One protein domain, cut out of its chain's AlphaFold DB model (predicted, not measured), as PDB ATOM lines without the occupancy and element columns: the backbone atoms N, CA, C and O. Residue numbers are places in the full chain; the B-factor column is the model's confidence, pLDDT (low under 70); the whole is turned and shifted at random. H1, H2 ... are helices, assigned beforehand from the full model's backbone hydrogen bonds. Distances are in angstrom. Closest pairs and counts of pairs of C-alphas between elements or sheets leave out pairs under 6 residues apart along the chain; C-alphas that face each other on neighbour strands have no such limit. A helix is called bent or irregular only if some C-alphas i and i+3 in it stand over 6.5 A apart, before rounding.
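What this domain is: This is residues 6 to 71 of the 71 residues of an uncharacterized protein of Acidovorax carolinensis (UniProt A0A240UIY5). A long looped stretch, residues 6 to 33, packs on helix H1 to make a compact body; after a tight link the second helix, H2, folds back as an arm that stays clear of it. The printed part has 66 residues with two named helices, H1 then H2, and no named strand; its class is all helix. It is only just compact, close to loose, with a radius of gyration of the C-alphas of 12.6 A and spans of 31 by 29 by 17 A.

Where its parts are: Residues 6 to 33 begin at C-alpha 6 (206.553, 222.133, 223.159); residues 24 to 25 pair briefly with residues 28 to 29, antiparallel. H1, residues 34 to 52, begins at C-alpha 34 (207.538, 203.489, 232.205) and is 28.7 A long. It is irregular: C-alphas 48 and 51 are 7.4 A apart. H2, residues 55 to 70, is 22.7 A long and ends at C-alpha 70 (225.077, 210.622, 243.050).

How they stand to each other: H1 and H2 are apart, with no C-alpha of one within 8 A of the other. Residues 51 to 57 and 59 to 71 stand free. In H2 every O i to N i+4 pair is within hydrogen-bond range; in H1, 13 of 15.

The domain as a whole: The C-alphas farthest apart, of Asp 19 and Asn 71, are 35.4 A apart. The printed part has no cut. Residues 26 to 32 and 71 have pLDDT under 70.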
ATOM      1  N   SER A   6     205.747 222.596 224.296       87.75
ATOM      2  CA  SER A   6     206.553 222.133 223.159       87.75
ATOM      3  C   SER A   6     208.069 222.123 223.401       87.75
ATOM      4  O   SER A   6     208.799 221.583 222.579       87.75
ATOM      5  N   GLN A   7     208.559 222.753 224.474       89.25
ATOM      6  CA  GLN A   7     209.985 222.755 224.824       89.25
ATOM      7  C   GLN A   7     210.415 221.469 225.535       89.25
ATOM      8  O   GLN A   7     211.606 221.177 225.591       89.25
ATOM      9  N   PHE A   8     209.465 220.701 226.069       89.44
ATOM     10  CA  PHE A   8     209.755 219.425 226.705       89.44
ATOM     11  C   PHE A   8     209.783 218.331 225.638       89.44
ATOM     12  O   PHE A   8     208.741 217.837 225.194       89.44
ATOM     13  N   ILE A   9     210.998 217.990 225.216       90.06
ATOM     14  CA  ILE A   9     211.278 216.949 224.228       90.06
ATOM     15  C   ILE A   9     212.113 215.825 224.845       90.06
ATOM     16  O   ILE A   9     212.920 216.062 225.745       90.06
ATOM     17  N   ASP A  10     211.911 214.600 224.369       86.12
ATOM     18  CA  ASP A  10     212.747 213.457 224.723       86.12
ATOM     19  C   ASP A  10     214.070 213.451 223.933       86.12
ATOM     20  O   ASP A  10     214.347 214.321 223.101       86.12
ATOM     21  N   ARG A  11     214.906 212.437 224.186       83.94
ATOM     22  CA  ARG A  11     216.197 212.255 223.499       83.94
ATOM     23  C   ARG A  11     216.076 212.075 221.979       83.94
ATOM     24  O   ARG A  11     217.053 212.295 221.274       83.94
ATOM     25  N   ASP A  12     214.909 211.642 221.507       85.44
ATOM     26  CA  ASP A  12     214.604 211.383 220.101       85.44
ATOM     27  C   ASP A  12     213.914 212.605 219.453       85.44
ATOM     28  O   ASP A  12     213.481 212.540 218.303       85.44
ATOM     29  N   GLY A  13     213.807 213.724 220.183       85.56
ATOM     30  CA  GLY A  13     213.201 214.971 219.725       85.56
ATOM     31  C   GLY A  13     211.671 214.980 219.733       85.56
ATOM     32  O   GLY A  13     211.074 215.871 219.131       85.56
ATOM     33  N   ARG A  14     211.017 214.012 220.387       86.50
ATOM     34  CA  ARG A  14     209.548 213.917 220.430       86.50
ATOM     35  C   ARG A  14     208.987 214.624 221.648       86.50
ATOM     36  O   ARG A  14     209.624 214.666 222.698       86.50
ATOM     37  N   ARG A  15     207.780 215.173 221.525       88.12
ATOM     38  CA  ARG A  15     207.154 215.920 222.627       88.12
ATOM     39  C   ARG A  15     206.757 214.977 223.753       88.12
ATOM     40  O   ARG A  15     206.203 213.919 223.470       88.12
ATOM     41  N   VAL A  16     206.965 215.403 224.999       87.81
ATOM     42  CA  VAL A  16     206.552 214.647 226.204       87.81
ATOM     43  C   VAL A  16     205.310 215.230 226.892       87.81
ATOM     44  O   VAL A  16     204.776 214.616 227.816       87.81
ATOM     45  N   LEU A  17     204.848 216.400 226.435       88.38
ATOM     46  CA  LEU A  17     203.610 217.039 226.877       88.38
ATOM     47  C   LEU A  17     202.669 217.340 225.705       88.38
ATOM     48  O   LEU A  17     203.105 217.736 224.613       88.38
ATOM     49  N   THR A  18     201.366 217.258 225.979       86.12
ATOM     50  CA  THR A  18     200.310 217.822 225.125       86.12
ATOM     51  C   THR A  18     200.387 219.353 225.093       86.12
ATOM     52  O   THR A  18     201.137 219.968 225.851       86.12
ATOM     53  N   ASP A  19     199.616 220.006 224.220       85.31
ATOM     54  CA  ASP A  19     199.536 221.477 224.196       85.31
ATOM     55  C   ASP A  19     198.958 222.067 225.491       85.31
ATOM     56  O   ASP A  19     199.284 223.192 225.861       85.31
ATOM     57  N   GLU A  20     198.172 221.277 226.225       84.25
ATOM     58  CA  GLU A  20     197.622 221.640 227.534       84.25
ATOM     59  C   GLU A  20     198.624 221.427 228.683       84.25
ATOM     60  O   GLU A  20     198.319 221.746 229.831       84.25
ATOM     61  N   GLY A  21     199.819 220.893 228.404       84.25
ATOM     62  CA  GLY A  21     200.833 220.610 229.421       84.25
ATOM     63  C   GLY A  21     200.588 219.335 230.226       84.25
ATOM     64  O   GLY A  21     201.205 219.152 231.275       84.25
ATOM     65  N   LYS A  22     199.698 218.456 229.754       86.88
ATOM     66  CA  LYS A  22     199.480 217.135 230.352       86.88
ATOM     67  C   LYS A  22     200.526 216.138 229.844       86.88
ATOM     68  O   LYS A  22     200.953 216.270 228.692       86.88
ATOM     69  N   PRO A  23     200.912 215.130 230.648       84.69
ATOM     70  CA  PRO A  23     201.779 214.049 230.194       84.69
ATOM     71  C   PRO A  23     201.216 213.371 228.941       84.69
ATOM     72  O   PRO A  23     200.077 212.902 228.928       84.69
ATOM     73  N   GLY A  24     202.011 213.310 227.879       77.62
ATOM     74  CA  GLY A  24     201.582 212.677 226.640       77.62
ATOM     75  C   GLY A  24     202.611 212.814 225.531       77.62
ATOM     76  O   GLY A  24     203.251 213.852 225.388       77.62
ATOM     77  N   ARG A  25     202.759 211.770 224.715       71.12
ATOM     78  CA  ARG A  25     203.736 211.753 223.627       71.12
ATOM     79  C   ARG A  25     203.126 212.259 222.335       71.12
ATOM     80  O   ARG A  25     202.071 211.776 221.931       71.12
ATOM     81  N   ASP A  26     203.774 213.229 221.695       68.31
ATOM     82  CA  ASP A  26     203.293 213.839 220.444       68.31
ATOM     83  C   ASP A  26     201.811 214.276 220.516       68.31
ATOM     84  O   ASP A  26     201.056 214.162 219.553       68.31
ATOM     85  N   GLY A  27     201.371 214.745 221.691       63.56
ATOM     86  CA  GLY A  27     199.981 215.149 221.928       63.56
ATOM     87  C   GLY A  27     199.014 214.021 222.312       63.56
ATOM     88  O   GLY A  27     197.820 214.284 222.422       63.56
ATOM     89  N   ARG A  28     199.488 212.786 222.536       64.81
ATOM     90  CA  ARG A  28     198.668 211.630 222.945       64.81
ATOM     91  C   ARG A  28     198.932 211.231 224.398       64.81
ATOM     92  O   ARG A  28     200.057 210.889 224.751       64.81
ATOM     93  N   GLU A  29     197.894 211.246 225.229       65.12
ATOM     94  CA  GLU A  29     197.968 210.844 226.642       65.12
ATOM     95  C   GLU A  29     198.273 209.338 226.799       65.12
ATOM     96  O   GLU A  29     197.834 208.514 225.997       65.12
ATOM     97  N   GLY A  30     199.030 208.967 227.840       63.59
ATOM     98  CA  GLY A  30     199.188 207.572 228.288       63.59
ATOM     99  C   GLY A  30     200.027 206.632 227.407       63.59
ATOM    100  O   GLY A  30     200.093 205.438 227.690       63.59
ATOM    101  N   ALA A  31     200.678 207.130 226.352       60.00
ATOM    102  CA  ALA A  31     201.518 206.316 225.474       60.00
ATOM    103  C   ALA A  31     203.004 206.428 225.848       60.00
ATOM    104  O   ALA A  31     203.584 207.509 225.775       60.00
ATOM    105  N   GLY A  32     203.636 205.301 226.183       68.69
ATOM    106  CA  GLY A  32     205.086 205.218 226.342       68.69
ATOM    107  C   GLY A  32     205.555 204.167 227.343       68.69
ATOM    108  O   GLY A  32     204.768 203.611 228.113       68.69
ATOM    109  N   SER A  33     206.859 203.897 227.337       80.50
ATOM    110  CA  SER A  33     207.517 203.101 228.378       80.50
ATOM    111  C   SER A  33     207.322 203.724 229.767       80.50
ATOM    112  O   SER A  33     206.992 204.904 229.896       80.50
ATOM    113  N   THR A  34     207.579 202.962 230.828       83.81
ATOM    114  CA  THR A  34     207.538 203.489 232.205       83.81
ATOM    115  C   THR A  34     208.476 204.686 232.393       83.81
ATOM    116  O   THR A  34     208.149 205.628 233.110       83.81
ATOM    117  N   THR A  35     209.615 204.703 231.693       83.50
ATOM    118  CA  THR A  35     210.532 205.850 231.660       83.50
ATOM    119  C   THR A  35     209.894 207.083 231.023       83.50
ATOM    120  O   THR A  35     210.048 208.186 231.538       83.50
ATOM    121  N   GLU A  36     209.170 206.910 229.921       82.19
ATOM    122  CA  GLU A  36     208.518 208.010 229.199       82.19
ATOM    123  C   GLU A  36     207.345 208.592 229.996       82.19
ATOM    124  O   GLU A  36     207.158 209.806 230.015       82.19
ATOM    125  N   GLN A  37     206.609 207.749 230.723       85.25
ATOM    126  CA  GLN A  37     205.558 208.198 231.639       85.25
ATOM    127  C   GLN A  37     206.139 209.081 232.753       85.25
ATOM    128  O   GLN A  37     205.676 210.202 232.949       85.25
ATOM    129  N   MET A  38     207.228 208.639 233.393       87.81
ATOM    130  CA  MET A  38     207.915 209.421 234.427       87.81
ATOM    131  C   MET A  38     208.477 210.747 233.881       87.81
ATOM    132  O   MET A  38     208.400 211.782 234.542       87.81
ATOM    133  N   GLN A  39     209.014 210.754 232.655       87.00
ATOM    134  CA  GLN A  39     209.452 211.991 231.996       87.00
ATOM    135  C   GLN A  39     208.292 212.968 231.786       87.00
ATOM    136  O   GLN A  39     208.448 214.161 232.052       87.00
ATOM    137  N   GLY A  40     207.134 212.470 231.346       89.19
ATOM    138  CA  GLY A  40     205.924 213.271 231.179       89.19
ATOM    139  C   GLY A  40     205.428 213.873 232.496       89.19
ATOM    140  O   GLY A  40     205.102 215.057 232.534       89.19
ATOM    141  N   GLU A  41     205.422 213.102 233.585       89.94
ATOM    142  CA  GLU A  41     205.015 213.581 234.916       89.94
ATOM    143  C   GLU A  41     205.912 214.715 235.429       89.94
ATOM    144  O   GLU A  41     205.420 215.770 235.837       89.94
ATOM    145  N   ILE A  42     207.235 214.541 235.349       90.69
ATOM    146  CA  ILE A  42     208.189 215.578 235.763       90.69
ATOM    147  C   ILE A  42     208.077 216.816 234.867       90.69
ATOM    148  O   ILE A  42     208.074 217.944 235.366       90.69
ATOM    149  N   ALA A  43     207.941 216.633 233.551       90.75
ATOM    150  CA  ALA A  43     207.751 217.741 232.621       90.75
ATOM    151  C   ALA A  43     206.470 218.531 232.933       90.75
ATOM    152  O   ALA A  43     206.498 219.763 232.936       90.75
ATOM    153  N   ALA A  44     205.372 217.844 233.258       91.75
ATOM    154  CA  ALA A  44     204.103 218.475 233.607       91.75
ATOM    155  C   ALA A  44     204.221 219.295 234.898       91.75
ATOM    156  O   ALA A  44     203.739 220.428 234.954       91.75
ATOM    157  N   ALA A  45     204.926 218.774 235.907       92.06
ATOM    158  CA  ALA A  45     205.200 219.513 237.139       92.06
ATOM    159  C   ALA A  45     205.998 220.801 236.862       92.06
ATOM    160  O   ALA A  45     205.603 221.888 237.289       92.06
ATOM    161  N   ILE A  46     207.083 220.714 236.084       90.94
ATOM    162  CA  ILE A  46     207.894 221.883 235.704       90.94
ATOM    163  C   ILE A  46     207.047 222.896 234.922       90.94
ATOM    164  O   ILE A  46     207.116 224.096 235.194       90.94
ATOM    165  N   TYR A  47     206.229 222.432 233.975       91.62
ATOM    166  CA  TYR A  47     205.349 223.288 233.181       91.62
ATOM    167  C   TYR A  47     204.325 224.033 234.049       91.62
ATOM    168  O   TYR A  47     204.197 225.252 233.925       91.62
ATOM    169  N   ALA A  48     203.660 223.338 234.978       92.06
ATOM    170  CA  ALA A  48     202.672 223.924 235.885       92.06
ATOM    171  C   ALA A  48     203.267 225.019 236.791       92.06
ATOM    172  O   ALA A  48     202.613 226.024 237.078       92.06
ATOM    173  N   HIS A  49     204.525 224.860 237.209       90.06
ATOM    174  CA  HIS A  49     205.232 225.847 238.028       90.06
ATOM    175  C   HIS A  49     205.948 226.936 237.210       90.06
ATOM    176  O   HIS A  49     206.298 227.984 237.760       90.06
ATOM    177  N   GLY A  50     206.107 226.740 235.899       86.75
ATOM    178  CA  GLY A  50     206.845 227.611 234.983       86.75
ATOM    179  C   GLY A  50     206.536 229.110 235.077       86.75
ATOM    180  O   GLY A  50     207.483 229.897 235.158       86.75
ATOM    181  N   PRO A  51     205.260 229.545 235.139       87.69
ATOM    182  CA  PRO A  51     204.919 230.965 235.260       87.69
ATOM    183  C   PRO A  51     205.475 231.643 236.519       87.69
ATOM    184  O   PRO A  51     205.693 232.852 236.525       87.69
ATOM    185  N   ARG A  52     205.709 230.872 237.587       88.81
ATOM    186  CA  ARG A  52     206.206 231.353 238.887       88.81
ATOM    187  C   ARG A  52     207.693 231.068 239.098       88.81
ATOM    188  O   ARG A  52     208.234 231.473 240.121       88.81
ATOM    189  N   MET A  53     208.328 230.379 238.152       91.31
ATOM    190  CA  MET A  53     209.709 229.927 238.251       91.31
ATOM    191  C   MET A  53     210.634 230.766 237.363       91.31
ATOM    192  O   MET A  53     210.322 231.111 236.212       91.31
ATOM    193  N   ASN A  54     211.799 231.106 237.905       91.44
ATOM    194  CA  ASN A  54     212.901 231.715 237.165       91.44
ATOM    195  C   ASN A  54     214.046 230.712 236.943       91.44
ATOM    196  O   ASN A  54     214.027 229.600 237.469       91.44
ATOM    197  N   ASN A  55     215.039 231.102 236.143       90.19
ATOM    198  CA  ASN A  55     216.139 230.207 235.777       90.19
ATOM    199  C   ASN A  55     217.004 229.817 236.985       90.19
ATOM    200  O   ASN A  55     217.386 228.662 237.082       90.19
ATOM    201  N   ALA A  56     217.236 230.729 237.935       94.12
ATOM    202  CA  ALA A  56     218.037 230.434 239.125       94.12
ATOM    203  C   ALA A  56     217.395 229.343 240.001       94.12
ATOM    204  O   ALA A  56     218.080 228.442 240.472       94.12
ATOM    205  N   GLN A  57     216.069 229.382 240.166       93.50
ATOM    206  CA  GLN A  57     215.321 228.339 240.879       93.50
ATOM    207  C   GLN A  57     215.370 226.994 240.142       93.50
ATOM    208  O   GLN A  57     215.471 225.944 240.770       93.50
ATOM    209  N   LEU A  58     215.314 227.011 238.805       91.50
ATOM    210  CA  LEU A  58     215.446 225.794 238.006       91.50
ATOM    211  C   LEU A  58     216.858 225.194 238.118       91.50
ATOM    212  O   LEU A  58     216.989 223.981 238.267       91.50
ATOM    213  N   ASP A  59     217.896 226.029 238.092       94.62
ATOM    214  CA  ASP A  59     219.287 225.600 238.261       94.62
ATOM    215  C   ASP A  59     219.511 224.946 239.634       94.62
ATOM    216  O   ASP A  59     220.176 223.911 239.726       94.62
ATOM    217  N   GLU A  60     218.904 225.493 240.691       95.75
ATOM    218  CA  GLU A  60     218.946 224.916 242.038       95.75
ATOM    219  C   GLU A  60     218.283 223.529 242.091       95.75
ATOM    220  O   GLU A  60     218.887 222.571 242.583       95.75
ATOM    221  N   ILE A  61     217.095 223.379 241.491       92.88
ATOM    222  CA  ILE A  61     216.400 222.084 241.382       92.88
ATOM    223  C   ILE A  61     217.258 221.064 240.618       92.88
ATOM    224  O   ILE A  61     217.393 219.916 241.049       92.88
ATOM    225  N   ILE A  62     217.876 221.465 239.501       93.44
ATOM    226  CA  ILE A  62     218.792 220.600 238.737       93.44
ATOM    227  C   ILE A  62     219.978 220.173 239.613       93.44
ATOM    228  O   ILE A  62     220.392 219.010 239.560       93.44
ATOM    229  N   GLY A  63     220.506 221.086 240.430       96.38
ATOM    230  CA  GLY A  63     221.545 220.803 241.419       96.38
ATOM    231  C   GLY A  63     221.135 219.704 242.400       96.38
ATOM    232  O   GLY A  63     221.846 218.703 242.522       96.38
ATOM    233  N   TRP A  64     219.964 219.832 243.029       95.19
ATOM    234  CA  TRP A  64     219.444 218.834 243.971       95.19
ATOM    235  C   TRP A  64     219.236 217.464 243.325       95.19
ATOM    236  O   TRP A  64     219.636 216.451 243.896       95.19
ATOM    237  N   VAL A  65     218.673 217.411 242.112       93.56
ATOM    238  CA  VAL A  65     218.458 216.145 241.391       93.56
ATOM    239  C   VAL A  65     219.787 215.450 241.076       93.56
ATOM    240  O   VAL A  65     219.902 214.232 241.230       93.56
ATOM    241  N   ARG A  66     220.817 216.204 240.666       94.75
ATOM    242  CA  ARG A  66     222.163 215.654 240.422       94.75
ATOM    243  C   ARG A  66     222.798 215.111 241.699       94.75
ATOM    244  O   ARG A  66     223.374 214.024 241.666       94.75
ATOM    245  N   GLN A  67     222.679 215.847 242.804       95.50
ATOM    246  CA  GLN A  67     223.184 215.416 244.104       95.50
ATOM    247  C   GLN A  67     222.477 214.139 244.575       95.50
ATOM    248  O   GLN A  67     223.148 213.176 244.929       95.50
ATOM    249  N   PHE A  68     221.145 214.095 244.493       94.31
ATOM    250  CA  PHE A  68     220.346 212.919 244.847       94.31
ATOM    251  C   PHE A  68     220.735 211.675 244.043       94.31
ATOM    252  O   PHE A  68     220.829 210.602 244.614       94.31
ATOM    253  N   LYS A  69     220.996 211.808 242.736       91.75
ATOM    254  CA  LYS A  69     221.402 210.679 241.879       91.75
ATOM    255  C   LYS A  69     222.807 210.137 242.194       91.75
ATOM    256  O   LYS A  69     223.120 209.015 241.807       91.75
ATOM    257  N   THR A  70     223.670 210.967 242.776       89.00
ATOM    258  CA  THR A  70     225.077 210.622 243.050       89.00
ATOM    259  C   THR A  70     225.270 210.051 244.459       89.00
ATOM    260  O   THR A  70     226.267 209.372 244.698       89.00
ATOM    261  N   ASN A  71     224.329 210.327 245.367       67.88
ATOM    262  CA  ASN A  71     224.224 209.691 246.681       67.88
ATOM    263  C   ASN A  71     223.583 208.303 246.580       67.88
ATOM    264  O   ASN A  71     223.938 207.457 247.428       67.88
TER     265      ASN A  71